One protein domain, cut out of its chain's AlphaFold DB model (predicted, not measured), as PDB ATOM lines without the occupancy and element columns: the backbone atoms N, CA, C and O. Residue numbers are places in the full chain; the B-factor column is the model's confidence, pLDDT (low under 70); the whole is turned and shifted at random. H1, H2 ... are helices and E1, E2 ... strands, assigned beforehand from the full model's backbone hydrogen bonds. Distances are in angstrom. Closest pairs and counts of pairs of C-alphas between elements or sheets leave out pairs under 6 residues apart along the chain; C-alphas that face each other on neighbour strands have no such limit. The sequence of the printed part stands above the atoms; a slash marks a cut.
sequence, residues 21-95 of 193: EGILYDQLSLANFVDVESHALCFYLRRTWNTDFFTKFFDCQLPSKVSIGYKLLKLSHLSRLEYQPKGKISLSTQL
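AT A GLANCE: This is residues 21 to 95 of the 193 residues of an uncharacterized protein of Galdieria sulphuraria (UniProt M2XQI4). The domain is built on one long, narrow antiparallel sheet, twisted, which holds 42 of the 75 printed residues: E2, E3 and E4 run side by side along its length, and short E1 is at one edge. The small helix H1 is beyond one end of the sheet, in the turn from E2 to E3, and the E3-E4 hairpin turns at the other end. The 75 printed residues hold four named strands and one named helix, in the order E1 E2 H1 E3 E4; the sheet's order is E1 E2 E3 E4, and the class is mostly strand. The whole is loose, with a radius of gyration of the C-alphas of 15.9 A, and only just flat, spanning 54 by 27 by 15 A.

HOW THE PARTS SIT: Edge strand E1, residues 27 to 30, forms an antiparallel hairpin with E2, residues 41 to 51, at 162 degrees; N 29 and O 44 are within hydrogen-bond range at 3.0 A. H1, residues 55 to 58, is not on the sheet and is too short for an O i to N i+4 pair; its one O i to N i+3 pair is not within range. E3, residues 64 to 75, is antiparallel to E2, with N 49 and O 66 at 2.9 A. E3 and edge strand E4, residues 81 to 95, form a hairpin, with N 69 and O 88 at 2.8 A. E1 is apart from E3.

IN THESE COORDINATES: E1 begins at C-alpha 27 (163.573, 124.173, 164.631). E2 is 31.3 A long, and E3 is 33.6 A. E4, 41.9 A, ends at C-alpha 95 (148.783, 111.953, 181.215). E3 bends by 52 degrees at residue 72, and E4 by 52 degrees at residue 84.

THE WHOLE: The C-alphas farthest apart, of Asp 59 and Leu 78, are 54.0 A apart. The printed part has no cut, and no link is long. Its mean pLDDT is 70.6; 31 residues are under 70, among them 29 to 43.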
ATOM      1  N   GLU A  21     170.964 126.778 166.579       73.25
ATOM      2  CA  GLU A  21     170.079 125.612 166.680       73.25
ATOM      3  C   GLU A  21     170.475 124.739 167.887       73.25
ATOM      4  O   GLU A  21     171.638 124.381 168.084       73.25
ATOM      5  N   GLY A  22     169.501 124.417 168.736       69.38
ATOM      6  CA  GLY A  22     169.678 123.756 170.029       69.38
ATOM      7  C   GLY A  22     169.946 124.713 171.199       69.38
ATOM      8  O   GLY A  22     169.747 124.311 172.349       69.38
ATOM      9  N   ILE A  23     170.302 125.977 170.942       74.56
ATOM     10  CA  ILE A  23     170.513 127.007 171.976       74.56
ATOM     11  C   ILE A  23     169.297 127.935 172.063       74.56
ATOM     12  O   ILE A  23     168.661 128.009 173.114       74.56
ATOM     13  N   LEU A  24     168.946 128.605 170.960       71.94
ATOM     14  CA  LEU A  24     167.827 129.556 170.904       71.94
ATOM     15  C   LEU A  24     166.529 128.918 170.402       71.94
ATOM     16  O   LEU A  24     165.443 129.269 170.856       71.94
ATOM     17  N   TYR A  25     166.637 127.975 169.472       75.75
ATOM     18  CA  TYR A  25     165.505 127.306 168.841       75.75
ATOM     19  C   TYR A  25     165.876 125.858 168.521       75.75
ATOM     20  O   TYR A  25     167.041 125.553 168.296       75.75
ATOM     21  N   ASP A  26     164.897 124.963 168.481       80.88
ATOM     22  CA  ASP A  26     165.104 123.571 168.056       80.88
ATOM     23  C   ASP A  26     164.823 123.385 166.573       80.88
ATOM     24  O   ASP A  26     165.309 122.449 165.951       80.88
ATOM     25  N   GLN A  27     163.979 124.252 166.017       79.12
ATOM     26  CA  GLN A  27     163.573 124.173 164.631       79.12
ATOM     27  C   GLN A  27     163.368 125.578 164.074       79.12
ATOM     28  O   GLN A  27     162.618 126.381 164.633       79.12
ATOM     29  N   LEU A  28     164.024 125.838 162.948       74.56
ATOM     30  CA  LEU A  28     163.683 126.914 162.031       74.56
ATOM     31  C   LEU A  28     163.033 126.257 160.816       74.56
ATOM     32  O   LEU A  28     163.622 125.361 160.213       74.56
ATOM     33  N   SER A  29     161.819 126.665 160.466       69.56
ATOM     34  CA  SER A  29     161.139 126.126 159.290       69.56
ATOM     35  C   SER A  29     160.556 127.228 158.425       69.56
ATOM     36  O   SER A  29     159.947 128.174 158.928       69.56
ATOM     37  N   LEU A  30     160.690 127.033 157.119       64.81
ATOM     38  CA  LEU A  30     159.864 127.666 156.105       64.81
ATOM     39  C   LEU A  30     158.635 126.780 155.910       64.81
ATOM     40  O   LEU A  30     158.747 125.686 155.364       64.81
ATOM     41  N   ALA A  31     157.486 127.206 156.420       57.66
ATOM     42  CA  ALA A  31     156.247 126.447 156.294       57.66
ATOM     43  C   ALA A  31     155.073 127.398 156.070       57.66
ATOM     44  O   ALA A  31     155.003 128.455 156.697       57.66
ATOM     45  N   ASN A  32     154.130 127.004 155.219       48.12
ATOM     46  CA  ASN A  32     152.799 127.596 155.244       48.12
ATOM     47  C   ASN A  32     152.183 127.182 156.583       48.12
ATOM     48  O   ASN A  32     152.245 126.008 156.956       48.12
ATOM     49  N   PHE A  33     151.671 128.137 157.358       43.66
ATOM     50  CA  PHE A  33     150.947 127.800 158.581       43.66
ATOM     51  C   PHE A  33     149.838 126.824 158.167       43.66
ATOM     52  O   PHE A  33     149.155 127.093 157.182       43.66
ATOM     53  N   VAL A  34     149.711 125.678 158.843       34.88
ATOM     54  CA  VAL A  34     148.707 124.633 158.549       34.88
ATOM     55  C   VAL A  34     147.313 125.107 159.001       34.88
ATOM     56  O   VAL A  34     146.607 124.414 159.716       34.88
ATOM     57  N   ASP A  35     146.962 126.334 158.625       32.88
ATOM     58  CA  ASP A  35     145.606 126.840 158.503       32.88
ATOM     59  C   ASP A  35     145.427 127.215 157.033       32.88
ATOM     60  O   ASP A  35     146.221 127.956 156.444       32.88
ATOM     61  N   VAL A  36     144.387 126.636 156.455       32.91
ATOM     62  CA  VAL A  36     144.091 126.426 155.032       32.91
ATOM     63  C   VAL A  36     143.832 127.724 154.237       32.91
ATOM     64  O   VAL A  36     143.302 127.696 153.138       32.91
ATOM     65  N   GLU A  37     144.280 128.886 154.714       36.69
ATOM     66  CA  GLU A  37     143.978 130.185 154.090       36.69
ATOM     67  C   GLU A  37     145.209 131.047 153.773       36.69
ATOM     68  O   GLU A  37     145.090 132.124 153.185       36.69
ATOM     69  N   SER A  38     146.427 130.608 154.118       40.53
ATOM     70  CA  SER A  38     147.633 131.392 153.814       40.53
ATOM     71  C   SER A  38     148.363 130.908 152.553       40.53
ATOM     72  O   SER A  38     149.237 130.049 152.609       40.53
ATOM     73  N   HIS A  39     148.072 131.534 151.406       52.44
ATOM     74  CA  HIS A  39     148.882 131.456 150.175       52.44
ATOM     75  C   HIS A  39     150.232 132.199 150.319       52.44
ATOM     76  O   HIS A  39     150.564 133.066 149.510       52.44
ATOM     77  N   ALA A  40     150.982 131.961 151.400       57.91
ATOM     78  CA  ALA A  40     152.180 132.737 151.709       57.91
ATOM     79  C   ALA A  40     153.253 131.941 152.452       57.91
ATOM     80  O   ALA A  40     152.973 131.289 153.459       57.91
ATOM     81  N   LEU A  41     154.506 132.114 152.020       61.69
ATOM     82  CA  LEU A  41     155.675 131.555 152.695       61.69
ATOM     83  C   LEU A  41     155.893 132.273 154.031       61.69
ATOM     84  O   LEU A  41     155.906 133.507 154.091       61.69
ATOM     85  N   CYS A  42     156.059 131.500 155.105       65.50
ATOM     86  CA  CYS A  42     156.241 132.030 156.455       65.50
ATOM     87  C   CYS A  42     157.531 131.503 157.094       65.50
ATOM     88  O   CYS A  42     157.849 130.318 156.991       65.50
ATOM     89  N   PHE A  43     158.235 132.385 157.807       69.25
ATOM     90  CA  PHE A  43     159.380 132.022 158.644       69.25
ATOM     91  C   PHE A  43     158.928 131.757 160.074       69.25
ATOM     92  O   PHE A  43     158.280 132.611 160.687       69.25
ATOM     93  N   TYR A  44     159.302 130.591 160.599       71.25
ATOM     94  CA  TYR A  44     158.895 130.130 161.918       71.25
ATOM     95  C   TYR A  44     160.091 129.687 162.759       71.25
ATOM     96  O   TYR A  44     160.870 128.833 162.336       71.25
ATOM     97  N   LEU A  45     160.183 130.243 163.966       76.94
ATOM     98  CA  LEU A  45     161.114 129.820 165.010       76.94
ATOM     99  C   LEU A  45     160.353 129.052 166.084       76.94
ATOM    100  O   LEU A  45     159.348 129.550 166.599       76.94
ATOM    101  N   ARG A  46     160.856 127.871 166.450       80.19
ATOM    102  CA  ARG A  46     160.317 127.050 167.537       80.19
ATOM    103  C   ARG A  46     161.369 126.707 168.559       80.19
ATOM    104  O   ARG A  46     162.418 126.174 168.207       80.19
ATOM    105  N   ARG A  47     161.014 126.850 169.828       82.12
ATOM    106  CA  ARG A  47     161.754 126.261 170.941       82.12
ATOM    107  C   ARG A  47     160.826 125.393 171.775       82.12
ATOM    108  O   ARG A  47     159.701 125.796 172.063       82.12
ATOM    109  N   THR A  48     161.292 124.202 172.113       80.25
ATOM    110  CA  THR A  48     160.593 123.181 172.879       80.25
ATOM    111  C   THR A  48     161.426 122.815 174.095       80.25
ATOM    112  O   THR A  48     162.582 122.420 173.983       80.25
ATOM    113  N   TRP A  49     160.817 122.896 175.268       79.75
ATOM    114  CA  TRP A  49     161.422 122.437 176.508       79.75
ATOM    115  C   TRP A  49     160.639 121.238 177.015       79.75
ATOM    116  O   TRP A  49     159.414 121.314 177.151       79.75
ATOM    117  N   ASN A  50     161.343 120.141 177.292       79.94
ATOM    118  CA  ASN A  50     160.791 119.081 178.125       79.94
ATOM    119  C   ASN A  50     160.826 119.590 179.564       79.94
ATOM    120  O   ASN A  50     161.877 120.017 180.042       79.94
ATOM    121  N   THR A  51     159.677 119.601 180.220       70.25
ATOM    122  CA  THR A  51     159.538 120.091 181.586       70.25
ATOM    123  C   THR A  51     158.714 119.116 182.403       70.25
ATOM    124  O   THR A  51     157.765 118.511 181.909       70.25
ATOM    125  N   ASP A  52     159.031 119.034 183.686       69.88
ATOM    126  CA  ASP A  52     158.234 118.316 184.677       69.88
ATOM    127  C   ASP A  52     157.305 119.315 185.381       69.88
ATOM    128  O   ASP A  52     157.323 119.490 186.599       69.88
ATOM    129  N   PHE A  53     156.539 120.070 184.582       64.69
ATOM    130  CA  PHE A  53     155.737 121.201 185.069       64.69
ATOM    131  C   PHE A  53     154.751 120.772 186.161       64.69
ATOM    132  O   PHE A  53     154.620 121.445 187.180       64.69
ATOM    133  N   PHE A  54     154.104 119.623 185.978       65.00
ATOM    134  CA  PHE A  54     153.098 119.107 186.903       65.00
ATOM    135  C   PHE A  54     153.697 118.434 188.144       65.00
ATOM    136  O   PHE A  54     153.010 118.325 189.154       65.00
ATOM    137  N   THR A  55     154.986 118.084 188.137       66.38
ATOM    138  CA  THR A  55     155.649 117.459 189.295       66.38
ATOM    139  C   THR A  55     155.737 118.395 190.488       66.38
ATOM    140  O   THR A  55     155.682 117.939 191.619       66.38
ATOM    141  N   LYS A  56     155.788 119.712 190.254       64.00
ATOM    142  CA  LYS A  56     155.783 120.710 191.333       64.00
ATOM    143  C   LYS A  56     154.407 120.968 191.950       64.00
ATOM    144  O   LYS A  56     154.352 121.506 193.046       64.00
ATOM    145  N   PHE A  57     153.322 120.656 191.242       67.50
ATOM    146  CA  PHE A  57     151.965 121.046 191.647       67.50
ATOM    147  C   PHE A  57     151.067 119.860 192.010       67.50
ATOM    148  O   PHE A  57     150.097 120.046 192.734       67.50
ATOM    149  N   PHE A  58     151.368 118.661 191.506       66.94
ATOM    150  CA  PHE A  58     150.481 117.498 191.597       66.94
ATOM    151  C   PHE A  58     151.186 116.225 192.083       66.94
ATOM    152  O   PHE A  58     150.615 115.145 191.944       66.94
ATOM    153  N   ASP A  59     152.422 116.327 192.595       70.31
ATOM    154  CA  ASP A  59     153.240 115.195 193.076       70.31
ATOM    155  C   ASP A  59     153.317 114.006 192.096       70.31
ATOM    156  O   ASP A  59     153.523 112.852 192.469       70.31
ATOM    157  N   CYS A  60     153.173 114.280 190.797       69.69
ATOM    158  CA  CYS A  60     153.209 113.273 189.748       69.69
ATOM    159  C   CYS A  60     154.231 113.640 188.665       69.69
ATOM    160  O   CYS A  60     154.352 114.789 188.229       69.69
ATOM    161  N   GLN A  61     155.008 112.650 188.225       74.06
ATOM    162  CA  GLN A  61     155.939 112.812 187.109       74.06
ATOM    163  C   GLN A  61     155.173 112.685 185.796       74.06
ATOM    164  O   GLN A  61     154.961 111.586 185.290       74.06
ATOM    165  N   LEU A  62     154.727 113.825 185.267       77.62
ATOM    166  CA  LEU A  62     154.041 113.888 183.981       77.62
ATOM    167  C   LEU A  62     154.937 114.564 182.939       77.62
ATOM    168  O   LEU A  62     155.152 115.783 183.022       77.62
ATOM    169  N   PRO A  63     155.412 113.810 181.928       82.25
ATOM    170  CA  PRO A  63     156.218 114.362 180.853       82.25
ATOM    171  C   PRO A  63     155.463 115.496 180.159       82.25
ATOM    172  O   PRO A  63     154.443 115.277 179.496       82.25
ATOM    173  N   SER A  64     155.966 116.718 180.310       82.69
ATOM    174  CA  SER A  64     155.367 117.903 179.706       82.69
ATOM    175  C   SER A  64     156.305 118.531 178.688       82.69
ATOM    176  O   SER A  64     157.527 118.407 178.743       82.69
ATOM    177  N   LYS A  65     155.709 119.187 177.698       85.50
ATOM    178  CA  LYS A  65     156.401 119.875 176.616       85.50
ATOM    179  C   LYS A  65     155.813 121.259 176.474       85.50
ATOM    180  O   LYS A  65     154.641 121.403 176.132       85.50
ATOM    181  N   VAL A  66     156.644 122.271 176.682       82.31
ATOM    182  CA  VAL A  66     156.309 123.658 176.359       82.31
ATOM    183  C   VAL A  66     156.926 123.966 175.011       82.31
ATOM    184  O   VAL A  66     158.118 123.758 174.829       82.31
ATOM    185  N   SER A  67     156.136 124.433 174.049       83.88
ATOM    186  CA  SER A  67     156.629 124.946 172.772       83.88
ATOM    187  C   SER A  67     156.240 126.409 172.620       83.88
ATOM    188  O   SER A  67     155.064 126.750 172.732       83.88
ATOM    189  N   ILE A  68     157.222 127.253 172.323       82.19
ATOM    190  CA  ILE A  68     157.006 128.640 171.916       82.19
ATOM    191  C   ILE A  68     157.361 128.741 170.442       82.19
ATOM    192  O   ILE A  68     158.399 128.254 169.995       82.19
ATOM    193  N   GLY A  69     156.441 129.325 169.693       81.19
ATOM    194  CA  GLY A  69     156.504 129.511 168.264       81.19
ATOM    195  C   GLY A  69     156.324 130.975 167.909       81.19
ATOM    196  O   GLY A  69     155.444 131.635 168.458       81.19
ATOM    197  N   TYR A  70     157.117 131.472 166.969       77.56
ATOM    198  CA  TYR A  70     156.982 132.842 166.494       77.56
ATOM    199  C   TYR A  70     157.077 132.909 164.973       77.56
ATOM    200  O   TYR A  70     157.997 132.353 164.370       77.56
ATOM    201  N   LYS A  71     156.113 133.596 164.360       78.31
ATOM    202  CA  LYS A  71     156.076 133.951 162.944       78.31
ATOM    203  C   LYS A  71     156.563 135.388 162.798       78.31
ATOM    204  O   LYS A  71     155.929 136.299 163.320       78.31
ATOM    205  N   LEU A  72     157.677 135.567 162.091       70.31
ATOM    206  CA  LEU A  72     158.301 136.880 161.876       70.31
ATOM    207  C   LEU A  72     157.735 137.587 160.640       70.31
ATOM    208  O   LEU A  72     157.379 138.761 160.686       70.31
ATOM    209  N   LEU A  73     157.689 136.865 159.520       70.31
ATOM    210  CA  LEU A  73     157.489 137.436 158.193       70.31
ATOM    211  C   LEU A  73     156.538 136.565 157.374       70.31
ATOM    212  O   LEU A  73     156.529 135.335 157.506       70.31
ATOM    213  N   LYS A  74     155.756 137.224 156.519       70.88
ATOM    214  CA  LYS A  74     154.896 136.613 155.504       70.88
ATOM    215  C   LYS A  74     155.316 137.155 154.136       70.88
ATOM    216  O   LYS A  74     155.355 138.368 153.954       70.88
ATOM    217  N   LEU A  75     155.601 136.272 153.182       64.62
ATOM    218  CA  LEU A  75     155.804 136.646 151.780       64.62
ATOM    219  C   LEU A  75     154.526 136.338 150.996       64.62
ATOM    220  O   LEU A  75     154.162 135.171 150.847       64.62
ATOM    221  N   SER A  76     153.816 137.376 150.550       67.06
ATOM    222  CA  SER A  76     152.576 137.231 149.777       67.06
ATOM    223  C   SER A  76     152.847 137.100 148.269       67.06
ATOM    224  O   SER A  76     153.917 137.469 147.787       67.06
ATOM    225  N   HIS A  77     151.858 136.603 147.512       61.12
ATOM    226  CA  HIS A  77     151.909 136.372 146.053       61.12
ATOM    227  C   HIS A  77     152.306 137.618 145.219       61.12
ATOM    228  O   HIS A  77     152.639 137.510 144.045       61.12
ATOM    229  N   LEU A  78     152.306 138.812 145.821       62.19
ATOM    230  CA  LEU A  78     152.698 140.079 145.195       62.19
ATOM    231  C   LEU A  78     154.134 140.519 145.541       62.19
ATOM    232  O   LEU A  78     154.463 141.695 145.406       62.19
ATOM    233  N   SER A  79     154.995 139.601 145.995       64.06
ATOM    234  CA  SER A  79     156.407 139.870 146.331       64.06
ATOM    235  C   SER A  79     156.609 140.957 147.398       64.06
ATOM    236  O   SER A  79     157.674 141.565 147.485       64.06
ATOM    237  N   ARG A  80     155.591 141.218 148.228       68.19
ATOM    238  CA  ARG A  80     155.697 142.129 149.370       68.19
ATOM    239  C   ARG A  80     156.035 141.327 150.618       68.19
ATOM    240  O   ARG A  80     155.323 140.389 150.981       68.19
ATOM    241  N   LEU A  81     157.137 141.707 151.255       66.94
ATOM    242  CA  LEU A  81     157.484 141.234 152.584       66.94
ATOM    243  C   LEU A  81     156.609 141.988 153.588       66.94
ATOM    244  O   LEU A  81     156.773 143.191 153.778       66.94
ATOM    245  N   GLU A  82     155.675 141.291 154.220       71.25
ATOM    246  CA  GLU A  82     154.848 141.869 155.275       71.25
ATOM    247  C   GLU A  82     155.371 141.425 156.640       71.25
ATOM    248  O   GLU A  82     155.472 140.224 156.933       71.25
ATOM    249  N   TYR A  83     155.686 142.403 157.490       73.62
ATOM    250  CA  TYR A  83     155.967 142.156 158.898       73.62
ATOM    251  C   TYR A  83     154.651 141.850 159.616       73.62
ATOM    252  O   TYR A  83     153.806 142.725 159.796       73.62
ATOM    253  N   GLN A  84     154.455 140.584 159.988       73.19
ATOM    254  CA  GLN A  84     153.266 140.110 160.699       73.19
ATOM    255  C   GLN A  84     153.704 139.272 161.905       73.19
ATOM    256  O   GLN A  84     153.700 138.038 161.819       73.19
ATOM    257  N   PRO A  85     154.102 139.925 163.010       74.56
ATOM    258  CA  PRO A  85     154.564 139.237 164.201       74.56
ATOM    259  C   PRO A  85     153.403 138.455 164.821       74.56
ATOM    260  O   PRO A  85     152.456 139.044 165.341       74.56
ATOM    261  N   LYS A  86     153.459 137.121 164.760       81.62
ATOM    262  CA  LYS A  86     152.464 136.257 165.413       81.62
ATOM    263  C   LYS A  86     153.149 135.273 166.344       81.62
ATOM    264  O   LYS A  86     153.990 134.485 165.918       81.62
ATOM    265  N   GLY A  87     152.783 135.317 167.616       82.44
ATOM    266  CA  GLY A  87     153.286 134.419 168.646       82.44
ATOM    267  C   GLY A  87     152.294 133.301 168.938       82.44
ATOM    268  O   GLY A  87     151.081 133.496 168.880       82.44
ATOM    269  N   LYS A  88     152.811 132.126 169.281       85.88
ATOM    270  CA  LYS A  88     152.044 130.978 169.752       85.88
ATOM    271  C   LYS A  88     152.800 130.314 170.889       85.88
ATOM    272  O   LYS A  88     153.968 129.972 170.736       85.88
ATOM    273  N   ILE A  89     152.121 130.073 171.998       84.56
ATOM    274  CA  ILE A  89     152.600 129.208 173.069       84.56
ATOM    275  C   ILE A  89     151.694 127.986 173.137       84.56
ATOM    276  O   ILE A  89     150.476 128.084 172.992       84.56
ATOM    277  N   SER A  90     152.289 126.814 173.315       87.19
ATOM    278  CA  SER A  90     151.550 125.578 173.529       87.19
ATOM    279  C   SER A  90     152.200 124.752 174.620       87.19
ATOM    280  O   SER A  90     153.417 124.563 174.609       87.19
ATOM    281  N   LEU A  91     151.381 124.217 175.509       87.06
ATOM    282  CA  LEU A  91     151.752 123.254 176.528       87.06
ATOM    283  C   LEU A  91     151.084 121.922 176.183       87.06
ATOM    284  O   LEU A  91     149.916 121.882 175.809       87.06
ATOM    285  N   SER A  92     151.833 120.833 176.268       87.88
ATOM    286  CA  SER A  92     151.325 119.480 176.070       87.88
ATOM    287  C   SER A  92     151.870 118.597 177.173       87.88
ATOM    288  O   SER A  92     153.084 118.487 177.312       87.88
ATOM    289  N   THR A  93     150.992 117.927 177.900       87.19
ATOM    290  CA  THR A  93     151.358 117.038 179.002       87.19
ATOM    291  C   THR A  93     150.813 115.657 178.725       87.19
ATOM    292  O   THR A  93     149.623 115.492 178.468       87.19
ATOM    293  N   GLN A  94     151.692 114.662 178.734       88.12
ATOM    294  CA  GLN A  94     151.288 113.269 178.641       88.12
ATOM    295  C   GLN A  94     150.739 112.830 179.997       88.12
ATOM    296  O   GLN A  94     151.453 112.872 180.992       88.12
ATOM    297  N   LEU A  95     149.470 112.429 180.016       86.94
ATOM    298  CA  LEU A  95     148.783 111.953 181.215       86.94
ATOM    299  C   LEU A  95     148.940 110.443 181.373       86.94
ATOM    300  O   LEU A  95     149.188 109.954 182.467       86.94
TER     301      LEU A  95